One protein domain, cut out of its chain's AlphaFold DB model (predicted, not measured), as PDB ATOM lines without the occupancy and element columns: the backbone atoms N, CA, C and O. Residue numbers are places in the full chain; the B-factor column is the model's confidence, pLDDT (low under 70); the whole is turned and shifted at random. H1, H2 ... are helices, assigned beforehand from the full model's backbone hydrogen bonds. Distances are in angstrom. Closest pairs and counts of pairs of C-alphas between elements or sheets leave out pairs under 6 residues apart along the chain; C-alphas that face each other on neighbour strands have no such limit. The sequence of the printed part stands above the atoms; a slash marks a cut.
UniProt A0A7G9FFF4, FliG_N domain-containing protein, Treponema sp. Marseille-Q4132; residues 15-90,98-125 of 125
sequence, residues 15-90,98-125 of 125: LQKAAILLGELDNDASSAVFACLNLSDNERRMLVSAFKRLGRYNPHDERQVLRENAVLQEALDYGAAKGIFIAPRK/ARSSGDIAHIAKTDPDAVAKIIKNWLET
ATOM      1  N   LEU A  15     184.278 139.525 153.383       91.38
ATOM      2  CA  LEU A  15     184.266 139.772 154.832       91.38
ATOM      3  C   LEU A  15     184.027 141.244 155.191       91.38
ATOM      4  O   LEU A  15     183.317 141.535 156.151       91.38
ATOM      5  N   GLN A  16     184.614 142.180 154.441       91.06
ATOM      6  CA  GLN A  16     184.387 143.609 154.659       91.06
ATOM      7  C   GLN A  16     182.976 144.020 154.238       91.06
ATOM      8  O   GLN A  16     182.337 144.766 154.974       91.06
ATOM      9  N   LYS A  17     182.467 143.503 153.112       93.19
ATOM     10  CA  LYS A  17     181.082 143.738 152.671       93.19
ATOM     11  C   LYS A  17     180.081 143.234 153.709       93.19
ATOM     12  O   LYS A  17     179.184 143.970 154.098       93.19
ATOM     13  N   ALA A  18     180.285 142.018 154.216       93.31
ATOM     14  CA  ALA A  18     179.461 141.428 155.263       93.31
ATOM     15  C   ALA A  18     179.461 142.274 156.544       93.31
ATOM     16  O   ALA A  18     178.402 142.542 157.106       93.31
ATOM     17  N   ALA A  19     180.638 142.724 156.989       92.50
ATOM     18  CA  ALA A  19     180.760 143.554 158.183       92.50
ATOM     19  C   ALA A  19     180.102 144.933 158.011       92.50
ATOM     20  O   ALA A  19     179.408 145.391 158.910       92.50
ATOM     21  N   ILE A  20     180.276 145.574 156.851       92.25
ATOM     22  CA  ILE A  20     179.617 146.847 156.536       92.25
ATOM     23  C   ILE A  20     178.100 146.659 156.542       92.25
ATOM     24  O   ILE A  20     177.400 147.360 157.262       92.25
ATOM     25  N   LEU A  21     177.599 145.665 155.803       92.44
ATOM     26  CA  LEU A  21     176.167 145.421 155.684       92.44
ATOM     27  C   LEU A  21     175.517 145.161 157.045       92.44
ATOM     28  O   LEU A  21     174.491 145.753 157.344       92.44
ATOM     29  N   LEU A  22     176.124 144.318 157.885       91.75
ATOM     30  CA  LEU A  22     175.619 144.031 159.229       91.75
ATOM     31  C   LEU A  22     175.721 145.237 160.181       91.75
ATOM     32  O   LEU A  22     174.978 145.282 161.159       91.75
ATOM     33  N   GLY A  23     176.647 146.173 159.938       90.00
ATOM     34  CA  GLY A  23     176.818 147.399 160.725       90.00
ATOM     35  C   GLY A  23     175.817 148.504 160.384       90.00
ATOM     36  O   GLY A  23     175.542 149.350 161.228       90.00
ATOM     37  N   GLU A  24     175.247 148.466 159.179       88.88
ATOM     38  CA  GLU A  24     174.163 149.358 158.741       88.88
ATOM     39  C   GLU A  24     172.784 148.928 159.276       88.88
ATOM     40  O   GLU A  24     171.808 149.676 159.189       88.88
ATOM     41  N   LEU A  25     172.686 147.719 159.834       89.31
ATOM     42  CA  LEU A  25     171.479 147.213 160.481       89.31
ATOM     43  C   LEU A  25     171.436 147.647 161.950       89.31
ATOM     44  O   LEU A  25     172.469 147.773 162.607       89.31
ATOM     45  N   ASP A  26     170.232 147.803 162.504       88.25
ATOM     46  CA  ASP A  26     170.099 147.878 163.960       88.25
ATOM     47  C   ASP A  26     170.467 146.545 164.629       88.25
ATOM     48  O   ASP A  26     170.554 145.500 163.983       88.25
ATOM     49  N   ASN A  27     170.710 146.587 165.942       87.31
ATOM     50  CA  ASN A  27     171.225 145.440 166.690       87.31
ATOM     51  C   ASN A  27     170.336 144.193 166.570       87.31
ATOM     52  O   ASN A  27     170.866 143.087 166.473       87.31
ATOM     53  N   ASP A  28     169.012 144.360 166.559       90.94
ATOM     54  CA  ASP A  28     168.072 143.240 166.509       90.94
ATOM     55  C   ASP A  28     168.087 142.584 165.124       90.94
ATOM     56  O   ASP A  28     168.248 141.366 165.017       90.94
ATOM     57  N   ALA A  29     168.010 143.388 164.058       91.12
ATOM     58  CA  ALA A  29     168.102 142.898 162.686       91.12
ATOM     59  C   ALA A  29     169.479 142.278 162.401       91.12
ATOM     60  O   ALA A  29     169.568 141.191 161.832       91.12
ATOM     61  N   SER A  30     170.556 142.926 162.849       90.81
ATOM     62  CA  SER A  30     171.926 142.421 162.717       90.81
ATOM     63  C   SER A  30     172.086 141.070 163.416       90.81
ATOM     64  O   SER A  30     172.605 140.125 162.823       90.81
ATOM     65  N   SER A  31     171.567 140.935 164.642       91.12
ATOM     66  CA  SER A  31     171.592 139.684 165.408       91.12
ATOM     67  C   SER A  31     170.798 138.568 164.722       91.12
ATOM     68  O   SER A  31     171.289 137.442 164.606       91.12
ATOM     69  N   ALA A  32     169.604 138.879 164.207       93.19
ATOM     70  CA  ALA A  32     168.767 137.918 163.493       93.19
ATOM     71  C   ALA A  32     169.447 137.403 162.216       93.19
ATOM     72  O   ALA A  32     169.544 136.193 162.012       93.19
ATOM     73  N   VAL A  33     169.999 138.306 161.395       93.44
ATOM     74  CA  VAL A  33     170.779 137.930 160.206       93.44
ATOM     75  C   VAL A  33     171.987 137.087 160.607       93.44
ATOM     76  O   VAL A  33     172.236 136.045 160.002       93.44
ATOM     77  N   PHE A  34     172.711 137.485 161.658       91.06
ATOM     78  CA  PHE A  34     173.875 136.750 162.153       91.06
ATOM     79  C   PHE A  34     173.527 135.309 162.548       91.06
ATOM     80  O   PHE A  34     174.294 134.388 162.258       91.06
ATOM     81  N   ALA A  35     172.371 135.094 163.180       90.81
ATOM     82  CA  ALA A  35     171.891 133.762 163.536       90.81
ATOM     83  C   ALA A  35     171.613 132.897 162.292       90.81
ATOM     84  O   ALA A  35     171.997 131.728 162.260       90.81
ATOM     85  N   CYS A  36     171.036 133.476 161.233       93.75
ATOM     86  CA  CYS A  36     170.774 132.787 159.963       93.75
ATOM     87  C   CYS A  36     172.054 132.420 159.182       93.75
ATOM     88  O   CYS A  36     172.039 131.521 158.330       93.75
ATOM     89  N   LEU A  37     173.190 133.074 159.466       90.56
ATOM     90  CA  LEU A  37     174.449 132.771 158.782       90.56
ATOM     91  C   LEU A  37     174.994 131.375 159.107       90.56
ATOM     92  O   LEU A  37     175.689 130.810 158.269       90.56
ATOM     93  N   ASN A  38     174.664 130.807 160.273       87.81
ATOM     94  CA  ASN A  38     175.149 129.492 160.717       87.81
ATOM     95  C   ASN A  38     176.673 129.302 160.518       87.81
ATOM     96  O   ASN A  38     177.124 128.271 160.023       87.81
ATOM     97  N   LEU A  39     177.451 130.338 160.848       88.00
ATOM     98  CA  LEU A  39     178.906 130.360 160.674       88.00
ATOM     99  C   LEU A  39     179.605 129.428 161.664       88.00
ATOM    100  O   LEU A  39     179.226 129.362 162.835       88.00
ATOM    101  N   SER A  40     180.705 128.818 161.231       88.50
ATOM    102  CA  SER A  40     181.664 128.185 162.138       88.50
ATOM    103  C   SER A  40     182.303 129.208 163.086       88.50
ATOM    104  O   SER A  40     182.369 130.410 162.805       88.50
ATOM    105  N   ASP A  41     182.877 128.737 164.195       89.25
ATOM    106  CA  ASP A  41     183.590 129.600 165.148       89.25
ATOM    107  C   ASP A  41     184.754 130.372 164.513       89.25
ATOM    108  O   ASP A  41     185.124 131.458 164.971       89.25
ATOM    109  N   ASN A  42     185.370 129.816 163.466       89.00
ATOM    110  CA  ASN A  42     186.435 130.496 162.742       89.00
ATOM    111  C   ASN A  42     185.884 131.646 161.886       89.00
ATOM    112  O   ASN A  42     186.359 132.775 161.998       89.00
ATOM    113  N   GLU A  43     184.843 131.391 161.095       88.00
ATOM    114  CA  GLU A  43     184.181 132.411 160.271       88.00
ATOM    115  C   GLU A  43     183.578 133.525 161.130       88.00
ATOM    116  O   GLU A  43     183.791 134.706 160.849       88.00
ATOM    117  N   ARG A  44     182.929 133.166 162.247       89.00
ATOM    118  CA  ARG A  44     182.432 134.120 163.248       89.00
ATOM    119  C   ARG A  44     183.562 135.020 163.754       89.00
ATOM    120  O   ARG A  44     183.395 136.238 163.801       89.00
ATOM    121  N   ARG A  45     184.726 134.456 164.104       90.75
ATOM    122  CA  ARG A  45     185.890 135.243 164.555       90.75
ATOM    123  C   ARG A  45     186.430 136.164 163.465       90.75
ATOM    124  O   ARG A  45     186.752 137.315 163.764       90.75
ATOM    125  N   MET A  46     186.511 135.695 162.220       89.94
ATOM    126  CA  MET A  46     186.965 136.516 161.094       89.94
ATOM    127  C   MET A  46     186.021 137.692 160.832       89.94
ATOM    128  O   MET A  46     186.488 138.823 160.696       89.94
ATOM    129  N   LEU A  47     184.709 137.454 160.839       88.69
ATOM    130  CA  LEU A  47     183.697 138.487 160.625       88.69
ATOM    131  C   LEU A  47     183.696 139.531 161.753       88.69
ATOM    132  O   LEU A  47     183.719 140.731 161.488       88.69
ATOM    133  N   VAL A  48     183.780 139.095 163.015       87.94
ATOM    134  CA  VAL A  48     183.908 140.006 164.171       87.94
ATOM    135  C   VAL A  48     185.208 140.817 164.107       87.94
ATOM    136  O   VAL A  48     185.229 141.999 164.454       87.94
ATOM    137  N   SER A  49     186.308 140.211 163.655       89.50
ATOM    138  CA  SER A  49     187.573 140.920 163.445       89.50
ATOM    139  C   SER A  49     187.449 141.976 162.343       89.50
ATOM    140  O   SER A  49     187.884 143.112 162.533       89.50
ATOM    141  N   ALA A  50     186.797 141.646 161.223       88.12
ATOM    142  CA  ALA A  50     186.521 142.593 160.145       88.12
ATOM    143  C   ALA A  50     185.702 143.792 160.649       88.12
ATOM    144  O   ALA A  50     186.095 144.931 160.409       88.12
ATOM    145  N   PHE A  51     184.661 143.541 161.446       85.50
ATOM    146  CA  PHE A  51     183.880 144.573 162.128       85.50
ATOM    147  C   PHE A  51     184.736 145.527 162.962       85.50
ATOM    148  O   PHE A  51     184.663 146.742 162.799       85.50
ATOM    149  N   LYS A  52     185.602 144.986 163.825       86.62
ATOM    150  CA  LYS A  52     186.500 145.804 164.657       86.62
ATOM    151  C   LYS A  52     187.445 146.664 163.816       86.62
ATOM    152  O   LYS A  52     187.779 147.774 164.221       86.62
ATOM    153  N   ARG A  53     187.868 146.164 162.652       87.50
ATOM    154  CA  ARG A  53     188.764 146.872 161.725       87.50
ATOM    155  C   ARG A  53     188.073 147.978 160.929       87.50
ATOM    156  O   ARG A  53     188.781 148.864 160.459       87.50
ATOM    157  N   LEU A  54     186.745 147.950 160.775       83.06
ATOM    158  CA  LEU A  54     186.000 149.054 160.153       83.06
ATOM    159  C   LEU A  54     186.076 150.334 160.994       83.06
ATOM    160  O   LEU A  54     186.067 151.426 160.432       83.06
ATOM    161  N   GLY A  55     186.225 150.200 162.315       83.94
ATOM    162  CA  GLY A  55     186.265 151.332 163.233       83.94
ATOM    163  C   GLY A  55     184.892 151.982 163.414       83.94
ATOM    164  O   GLY A  55     183.859 151.386 163.122       83.94
ATOM    165  N   ARG A  56     184.875 153.206 163.950       84.94
ATOM    166  CA  ARG A  56     183.640 153.994 164.055       84.94
ATOM    167  C   ARG A  56     183.342 154.646 162.709       84.94
ATOM    168  O   ARG A  56     184.217 155.320 162.169       84.94
ATOM    169  N   TYR A  57     182.109 154.484 162.238       83.31
ATOM    170  CA  TYR A  57     181.614 155.177 161.055       83.31
ATOM    171  C   TYR A  57     181.713 156.696 161.236       83.31
ATOM    172  O   TYR A  57     181.305 157.236 162.270       83.31
ATOM    173  N   ASN A  58     182.263 157.378 160.232       83.94
ATOM    174  CA  ASN A  58     182.336 158.829 160.178       83.94
ATOM    175  C   ASN A  58     181.499 159.354 158.998       83.94
ATOM    176  O   ASN A  58     181.959 159.270 157.858       83.94
ATOM    177  N   PRO A  59     180.326 159.969 159.241       82.06
ATOM    178  CA  PRO A  59     179.474 160.491 158.169       82.06
ATOM    179  C   PRO A  59     180.090 161.681 157.415       82.06
ATOM    180  O   PRO A  59     179.597 162.047 156.352       82.06
ATOM    181  N   HIS A  60     181.154 162.295 157.943       87.56
ATOM    182  CA  HIS A  60     181.894 163.367 157.269       87.56
ATOM    183  C   HIS A  60     183.052 162.849 156.403       87.56
ATOM    184  O   HIS A  60     183.691 163.635 155.706       87.56
ATOM    185  N   ASP A  61     183.348 161.549 156.450       86.19
ATOM    186  CA  ASP A  61     184.322 160.915 155.565       86.19
ATOM    187  C   ASP A  61     183.605 160.386 154.320       86.19
ATOM    188  O   ASP A  61     183.026 159.297 154.324       86.19
ATOM    189  N   GLU A  62     183.661 161.150 153.227       84.00
ATOM    190  CA  GLU A  62     183.033 160.781 151.952       84.00
ATOM    191  C   GLU A  62     183.457 159.392 151.457       84.00
ATOM    192  O   GLU A  62     182.674 158.709 150.798       84.00
ATOM    193  N   ARG A  63     184.670 158.929 151.786       85.88
ATOM    194  CA  ARG A  63     185.128 157.598 151.367       85.88
ATOM    195  C   ARG A  63     184.372 156.491 152.085       85.88
ATOM    196  O   ARG A  63     184.095 155.473 151.458       85.88
ATOM    197  N   GLN A  64     184.050 156.687 153.364       86.62
ATOM    198  CA  GLN A  64     183.203 155.763 154.117       86.62
ATOM    199  C   GLN A  64     181.780 155.817 153.576       86.62
ATOM    200  O   GLN A  64     181.246 154.798 153.170       86.62
ATOM    201  N   VAL A  65     181.203 157.008 153.409       85.81
ATOM    202  CA  VAL A  65     179.847 157.144 152.848       85.81
ATOM    203  C   VAL A  65     179.716 156.428 151.492       85.81
ATOM    204  O   VAL A  65     178.771 155.673 151.267       85.81
ATOM    205  N   LEU A  66     180.674 156.622 150.581       85.56
ATOM    206  CA  LEU A  66     180.667 155.979 149.264       85.56
ATOM    207  C   LEU A  66     180.874 154.463 149.332       85.56
ATOM    208  O   LEU A  66     180.216 153.731 148.593       85.56
ATOM    209  N   ARG A  67     181.780 153.986 150.195       88.12
ATOM    210  CA  ARG A  67     182.048 152.554 150.379       88.12
ATOM    211  C   ARG A  67     180.804 151.842 150.919       88.12
ATOM    212  O   ARG A  67     180.423 150.805 150.383       88.12
ATOM    213  N   GLU A  68     180.146 152.432 151.905       87.94
ATOM    214  CA  GLU A  68     178.993 151.872 152.607       87.94
ATOM    215  C   GLU A  68     177.801 151.803 151.645       87.94
ATOM    216  O   GLU A  68     177.220 150.736 151.434       87.94
ATOM    217  N   ASN A  69     177.532 152.902 150.933       86.31
ATOM    218  CA  ASN A  69     176.501 152.951 149.895       86.31
ATOM    219  C   ASN A  69     176.749 151.945 148.762       86.31
ATOM    220  O   ASN A  69     175.795 151.343 148.269       86.31
ATOM    221  N   ALA A  70     178.002 151.736 148.348       87.31
ATOM    222  CA  ALA A  70     178.328 150.755 147.316       87.31
ATOM    223  C   ALA A  70     178.006 149.321 147.768       87.31
ATOM    224  O   ALA A  70     177.433 148.559 146.991       87.31
ATOM    225  N   VAL A  71     178.311 148.966 149.022       90.62
ATOM    226  CA  VAL A  71     177.988 147.642 149.585       90.62
ATOM    227  C   VAL A  71     176.478 147.431 149.676       90.62
ATOM    228  O   VAL A  71     175.979 146.379 149.279       90.62
ATOM    229  N   LEU A  72     175.742 148.432 150.162       89.06
ATOM    230  CA  LEU A  72     174.283 148.372 150.265       89.06
ATOM    231  C   LEU A  72     173.624 148.213 148.891       89.06
ATOM    232  O   LEU A  72     172.733 147.381 148.707       89.06
ATOM    233  N   GLN A  73     174.093 148.983 147.911       86.56
ATOM    234  CA  GLN A  73     173.597 148.915 146.544       86.56
ATOM    235  C   GLN A  73     173.907 147.554 145.906       86.56
ATOM    236  O   GLN A  73     173.007 146.955 145.316       86.56
ATOM    237  N   GLU A  74     175.124 147.028 146.085       89.00
ATOM    238  CA  GLU A  74     175.502 145.695 145.606       89.00
ATOM    239  C   GLU A  74     174.623 144.601 146.221       89.00
ATOM    240  O   GLU A  74     174.151 143.729 145.495       89.00
ATOM    241  N   ALA A  75     174.350 144.654 147.528       89.94
ATOM    242  CA  ALA A  75     173.474 143.685 148.184       89.94
ATOM    243  C   ALA A  75     172.063 143.689 147.578       89.94
ATOM    244  O   ALA A  75     171.492 142.633 147.306       89.94
ATOM    245  N   LEU A  76     171.509 144.878 147.328       87.94
ATOM    246  CA  LEU A  76     170.182 145.028 146.736       87.94
ATOM    247  C   LEU A  76     170.139 144.574 145.274       87.94
ATOM    248  O   LEU A  76     169.179 143.917 144.873       87.94
ATOM    249  N   ASP A  77     171.164 144.897 144.485       86.44
ATOM    250  CA  ASP A  77     171.286 144.435 143.101       86.44
ATOM    251  C   ASP A  77     171.452 142.915 143.028       86.44
ATOM    252  O   ASP A  77     170.743 142.256 142.267       86.44
ATOM    253  N   TYR A  78     172.334 142.348 143.852       88.38
ATOM    254  CA  TYR A  78     172.584 140.912 143.902       88.38
ATOM    255  C   TYR A  78     171.347 140.139 144.371       88.38
ATOM    256  O   TYR A  78     170.924 139.190 143.710       88.38
ATOM    257  N   GLY A  79     170.729 140.574 145.473       87.75
ATOM    258  CA  GLY A  79     169.523 139.958 146.021       87.75
ATOM    259  C   GLY A  79     168.365 139.951 145.025       87.75
ATOM    260  O   GLY A  79     167.714 138.921 144.846       87.75
ATOM    261  N   ALA A  80     168.170 141.057 144.300       86.94
ATOM    262  CA  ALA A  80     167.168 141.142 143.243       86.94
ATOM    263  C   ALA A  80     167.502 140.243 142.044       86.94
ATOM    264  O   ALA A  80     166.643 139.502 141.572       86.94
ATOM    265  N   ALA A  81     168.747 140.286 141.560       85.75
ATOM    266  CA  ALA A  81     169.182 139.521 140.392       85.75
ATOM    267  C   ALA A  81     169.130 138.003 140.625       85.75
ATOM    268  O   ALA A  81     168.884 137.241 139.692       85.75
ATOM    269  N   LYS A  82     169.344 137.557 141.867       86.38
ATOM    270  CA  LYS A  82     169.253 136.147 142.269       86.38
ATOM    271  C   LYS A  82     167.855 135.718 142.712       86.38
ATOM    272  O   LYS A  82     167.677 134.554 143.056       86.38
ATOM    273  N   GLY A  83     166.876 136.627 142.716       85.00
ATOM    274  CA  GLY A  83     165.520 136.338 143.182       85.00
ATOM    275  C   GLY A  83     165.442 135.995 144.674       85.00
ATOM    276  O   GLY A  83     164.502 135.325 145.089       85.00
ATOM    277  N   ILE A  84     166.423 136.433 145.473       87.00
ATOM    278  CA  ILE A  84     166.460 136.224 146.929       87.00
ATOM    279  C   ILE A  84     165.351 137.041 147.600       87.00
ATOM    280  O   ILE A  84     164.695 136.558 148.516       87.00
ATOM    281  N   PHE A  85     165.113 138.258 147.111       82.31
ATOM    282  CA  PHE A  85     163.966 139.082 147.477       82.31
ATOM    283  C   PHE A  85     163.519 139.936 146.294       82.31
ATOM    284  O   PHE A  85     164.269 140.189 145.347       82.31
ATOM    285  N   ILE A  86     162.292 140.445 146.374       75.94
ATOM    286  CA  ILE A  86     161.812 141.474 145.456       75.94
ATOM    287  C   ILE A  86     162.390 142.803 145.932       75.94
ATOM    288  O   ILE A  86     162.021 143.292 146.998       75.94
ATOM    289  N   ALA A  87     163.305 143.390 145.155       66.88
ATOM    290  CA  ALA A  87     163.833 144.704 145.499       66.88
ATOM    291  C   ALA A  87     162.683 145.717 145.616       66.88
ATOM    292  O   ALA A  87     161.811 145.743 144.734       66.88
ATOM    293  N   PRO A  88     162.689 146.575 146.652       65.50
ATOM    294  CA  PRO A  88     161.710 147.643 146.759       65.50
ATOM    295  C   PRO A  88     161.701 148.446 145.459       65.50
ATOM    296  O   PRO A  88     162.747 148.830 144.916       65.50
ATOM    297  N   ARG A  89     160.500 148.623 144.895       57.22
ATOM    298  CA  ARG A  89     160.320 149.335 143.627       57.22
ATOM    299  C   ARG A  89     160.889 150.739 143.790       57.22
ATOM    300  O   ARG A  89     160.445 151.490 144.654       57.22
ATOM    301  N   LYS A  90     161.838 151.102 142.922       56.62
ATOM    302  CA  LYS A  90     162.307 152.483 142.762       56.62
ATOM    303  C   LYS A  90     161.056 153.337 142.553       56.62
ATOM    304  O   LYS A  90     160.357 153.127 141.564       56.62
ATOM    305  N   ALA A  98     168.910 156.842 145.146       49.16
ATOM    306  CA  ALA A  98     169.571 155.546 145.277       49.16
ATOM    307  C   ALA A  98     168.783 154.680 146.270       49.16
ATOM    308  O   ALA A  98     168.140 155.222 147.175       49.16
ATOM    309  N   ARG A  99     168.778 153.357 146.077       57.09
ATOM    310  CA  ARG A  99     168.110 152.477 147.040       57.09
ATOM    311  C   ARG A  99     168.698 152.762 148.423       57.09
ATOM    312  O   ARG A  99     169.913 152.893 148.553       57.09
ATOM    313  N   SER A 100     167.838 152.993 149.407       62.00
ATOM    314  CA  SER A 100     168.277 153.554 150.686       62.00
ATOM    315  C   SER A 100     168.752 152.438 151.611       62.00
ATOM    316  O   SER A 100     168.248 151.321 151.530       62.00
ATOM    317  N   SER A 101     169.673 152.727 152.532       63.75
ATOM    318  CA  SER A 101     170.027 151.811 153.633       63.75
ATOM    319  C   SER A 101     168.790 151.279 154.376       63.75
ATOM    320  O   SER A 101     168.766 150.131 154.818       63.75
ATOM    321  N   GLY A 102     167.712 152.069 154.420       72.50
ATOM    322  CA  GLY A 102     166.423 151.671 154.979       72.50
ATOM    323  C   GLY A 102     165.769 150.472 154.286       72.50
ATOM    324  O   GLY A 102     165.077 149.701 154.948       72.50
ATOM    325  N   ASP A 103     166.017 150.264 152.991       81.75
ATOM    326  CA  ASP A 103     165.439 149.156 152.226       81.75
ATOM    327  C   ASP A 103     166.003 147.811 152.693       81.75
ATOM    328  O   ASP A 103     165.250 146.872 152.951       81.75
ATOM    329  N   ILE A 104     167.327 147.722 152.864       84.38
ATOM    330  CA  ILE A 104     167.950 146.481 153.333       84.38
ATOM    331  C   ILE A 104     167.696 146.247 154.820       84.38
ATOM    332  O   ILE A 104     167.509 145.104 155.227       84.38
ATOM    333  N   ALA A 105     167.618 147.317 155.617       86.25
ATOM    334  CA  ALA A 105     167.248 147.223 157.023       86.25
ATOM    335  C   ALA A 105     165.817 146.698 157.200       86.25
ATOM    336  O   ALA A 105     165.560 145.891 158.091       86.25
ATOM    337  N   HIS A 106     164.887 147.107 156.332       87.12
ATOM    338  CA  HIS A 106     163.537 146.555 156.320       87.12
ATOM    339  C   HIS A 106     163.539 145.066 155.954       87.12
ATOM    340  O   HIS A 106     162.960 144.272 156.691       87.12
ATOM    341  N   ILE A 107     164.247 144.682 154.884       89.19
ATOM    342  CA  ILE A 107     164.368 143.274 154.473       89.19
ATOM    343  C   ILE A 107     164.970 142.435 155.604       89.19
ATOM    344  O   ILE A 107     164.417 141.395 155.928       89.19
ATOM    345  N   ALA A 108     166.032 142.901 156.266       90.19
ATOM    346  CA  ALA A 108     166.660 142.189 157.382       90.19
ATOM    347  C   ALA A 108     165.705 141.944 158.564       90.19
ATOM    348  O   ALA A 108     165.836 140.940 159.258       90.19
ATOM    349  N   LYS A 109     164.741 142.844 158.796       88.88
ATOM    350  CA  LYS A 109     163.719 142.684 159.843       88.88
ATOM    351  C   LYS A 109     162.633 141.689 159.464       88.88
ATOM    352  O   LYS A 109     162.154 140.962 160.326       88.88
ATOM    353  N   THR A 110     162.203 141.698 158.205       90.19
ATOM    354  CA  THR A 110     161.100 140.847 157.734       90.19
ATOM    355  C   THR A 110     161.566 139.456 157.318       90.19
ATOM    356  O   THR A 110     160.836 138.487 157.492       90.19
ATOM    357  N   ASP A 111     162.768 139.373 156.755       90.94
ATOM    358  CA  ASP A 111     163.392 138.169 156.216       90.94
ATOM    359  C   ASP A 111     164.924 138.228 156.420       90.94
ATOM    360  O   ASP A 111     165.694 138.539 155.501       90.94
ATOM    361  N   PRO A 112     165.402 137.953 157.647       92.38
ATOM    362  CA  PRO A 112     166.833 137.924 157.942       92.38
ATOM    363  C   PRO A 112     167.588 136.837 157.158       92.38
ATOM    364  O   PRO A 112     168.782 136.996 156.890       92.38
ATOM    365  N   ASP A 113     166.917 135.755 156.748       93.56
ATOM    366  CA  ASP A 113     167.527 134.669 155.974       93.56
ATOM    367  C   ASP A 113     167.894 135.123 154.553       93.56
ATOM    368  O   ASP A 113     168.969 134.791 154.046       93.56
ATOM    369  N   ALA A 114     167.058 135.956 153.931       92.19
ATOM    370  CA  ALA A 114     167.359 136.564 152.640       92.19
ATOM    371  C   ALA A 114     168.659 137.388 152.669       92.19
ATOM    372  O   ALA A 114     169.517 137.241 151.795       92.19
ATOM    373  N   VAL A 115     168.859 138.210 153.702       92.88
ATOM    374  CA  VAL A 115     170.106 138.982 153.865       92.88
ATOM    375  C   VAL A 115     171.284 138.060 154.193       92.88
ATOM    376  O   VAL A 115     172.381 138.235 153.654       92.88
ATOM    377  N   ALA A 116     171.064 137.023 155.004       94.50
ATOM    378  CA  ALA A 116     172.087 136.034 155.326       94.50
ATOM    379  C   ALA A 116     172.581 135.272 154.083       94.50
ATOM    380  O   ALA A 116     173.781 135.027 153.957       94.50
ATOM    381  N   LYS A 117     171.701 134.944 153.129       93.94
ATOM    382  CA  LYS A 117     172.073 134.322 151.843       93.94
ATOM    383  C   LYS A 117     173.012 135.196 151.011       93.94
ATOM    384  O   LYS A 117     173.946 134.674 150.406       93.94
ATOM    385  N   ILE A 118     172.802 136.514 151.004       93.06
ATOM    386  CA  ILE A 118     173.700 137.458 150.319       93.06
ATOM    387  C   ILE A 118     175.083 137.425 150.963       93.06
ATOM    388  O   ILE A 118     176.087 137.263 150.272       93.06
ATOM    389  N   ILE A 119     175.127 137.535 152.292       93.38
ATOM    390  CA  ILE A 119     176.382 137.523 153.044       93.38
ATOM    391  C   ILE A 119     177.125 136.200 152.841       93.38
ATOM    392  O   ILE A 119     178.317 136.235 152.559       93.38
ATOM    393  N   LYS A 120     176.445 135.048 152.933       92.38
ATOM    394  CA  LYS A 120     177.054 133.728 152.683       92.38
ATOM    395  C   LYS A 120     177.741 133.680 151.327       92.38
ATOM    396  O   LYS A 120     178.916 133.346 151.260       92.38
ATOM    397  N   ASN A 121     177.050 134.121 150.278       91.12
ATOM    398  CA  ASN A 121     177.629 134.145 148.943       91.12
ATOM    399  C   ASN A 121     178.910 134.991 148.882       91.12
ATOM    400  O   ASN A 121     179.892 134.574 148.281       91.12
ATOM    401  N   TRP A 122     178.931 136.165 149.516       91.88
ATOM    402  CA  TRP A 122     180.145 136.982 149.573       91.88
ATOM    403  C   TRP A 122     181.287 136.335 150.355       91.88
ATOM    404  O   TRP A 122     182.441 136.590 150.031       91.88
ATOM    405  N   LEU A 123     180.995 135.548 151.391       88.69
ATOM    406  CA  LEU A 123     182.021 134.852 152.174       88.69
ATOM    407  C   LEU A 123     182.616 133.647 151.432       88.69
ATOM    408  O   LEU A 123     183.743 133.261 151.728       88.69
ATOM    409  N   GLU A 124     181.880 133.080 150.477       85.56
ATOM    410  CA  GLU A 124     182.305 131.953 149.638       85.56
ATOM    411  C   GLU A 124     183.102 132.375 148.385       85.56
ATOM    412  O   GLU A 124     183.658 131.509 147.709       85.56
ATOM    413  N   THR A 125     183.156 133.678 148.068       66.94
ATOM    414  CA  THR A 125     183.853 134.232 146.887       66.94
ATOM    415  C   THR A 125     185.238 134.773 147.236       66.94
ATOM    416  O   THR A 125     186.173 134.547 146.437       66.94
TER     417      THR A 125
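Overview. This is residues 15 to 90 and 98 to 125 of the 125 residues of the protein "FliG_N domain-containing protein" of Treponema sp. Marseille-Q4132 (UniProt A0A7G9FFF4). Six helices cross one another in a compact cluster, with the short H1 at its core: H3 packs across H1 as an outlying helix, H4 crosses it elsewhere, and H6 runs beside it the other way. H2 and H5 complete the cluster, each packing on the other and on H6, while residues 58 to 63, of which 62 and 63 belong to H4, stick out. The 104 printed residues have H1 to H6 in that order along the chain and no named strand; the class is all helix, and most helix packing is crossed. The whole is compact, with a radius of gyration of the C-alphas of 12.9 A and spans of 36 by 34 by 27 A.

Along the chain. Find C-alpha 15 at (184.266, 139.772, 154.832); from there H1 runs to residue 23. H2 follows at residues 27 to 36, then H3 at residues 41 to 54, 20.2 A from first to last C-alpha. Look for C-alpha 62 at (183.033, 160.781, 151.952), where H4 begins; it runs to residue 81, 27.9 A long. Past the cut, H5 holds residues 101 to 110, and H6 holds residues 112 to 124, 18.5 A long, ending at C-alpha 124 at (182.305, 131.953, 149.638).

Arrangement. Start at H1, which with H6 is a hub, each touching four helices. H1 and H2 form a helical hairpin and only just touch, with 3 pairs of C-alphas within 8 A; the closest are Leu 22 and Ser 30, 5.3 A apart. H3 touches H1, closest at the C-alphas of Ala 19 and Phe 51, 5.1 A, and is only just about perpendicular to it at 72 degrees. H4 touches H1 with residues 68 to 72 alone, closest at the C-alphas of Lys 17 and Val 71, 5.9 A, about perpendicular at 85 degrees. H6 touches H1 with residues 119 to 123 alone, at a shallow tilt of 20 degrees, opposite ways; the closest C-alphas, of Ala 18 and Ile 119, are 5.4 A apart. H2 touches H5 at a steep tilt of 59 degrees, the same way, with the C-alphas of Ala 29 and Lys 109 closest at 5.2 A. H6 touches H2 with residues 112 to 116 alone, closest at the C-alphas of Val 33 and Pro 112, 4.5 A. H3 is apart from H5 and H6. In H1 to H6 every O i to N i+4 pair is within hydrogen-bond range.

Size, cuts and confidence. The two C-alphas farthest apart, those of Asp 41 and Lys 90, are 38.4 A from each other. Residues 91 to 97 are cut out, and C-alphas 90 and 98 are 8.3 A apart across the gap. Of the links printed whole, none is long. Look at residues 87 to 90, 98 to 101 and 125 for pLDDT under 70; the mean of the printed part is 86.1.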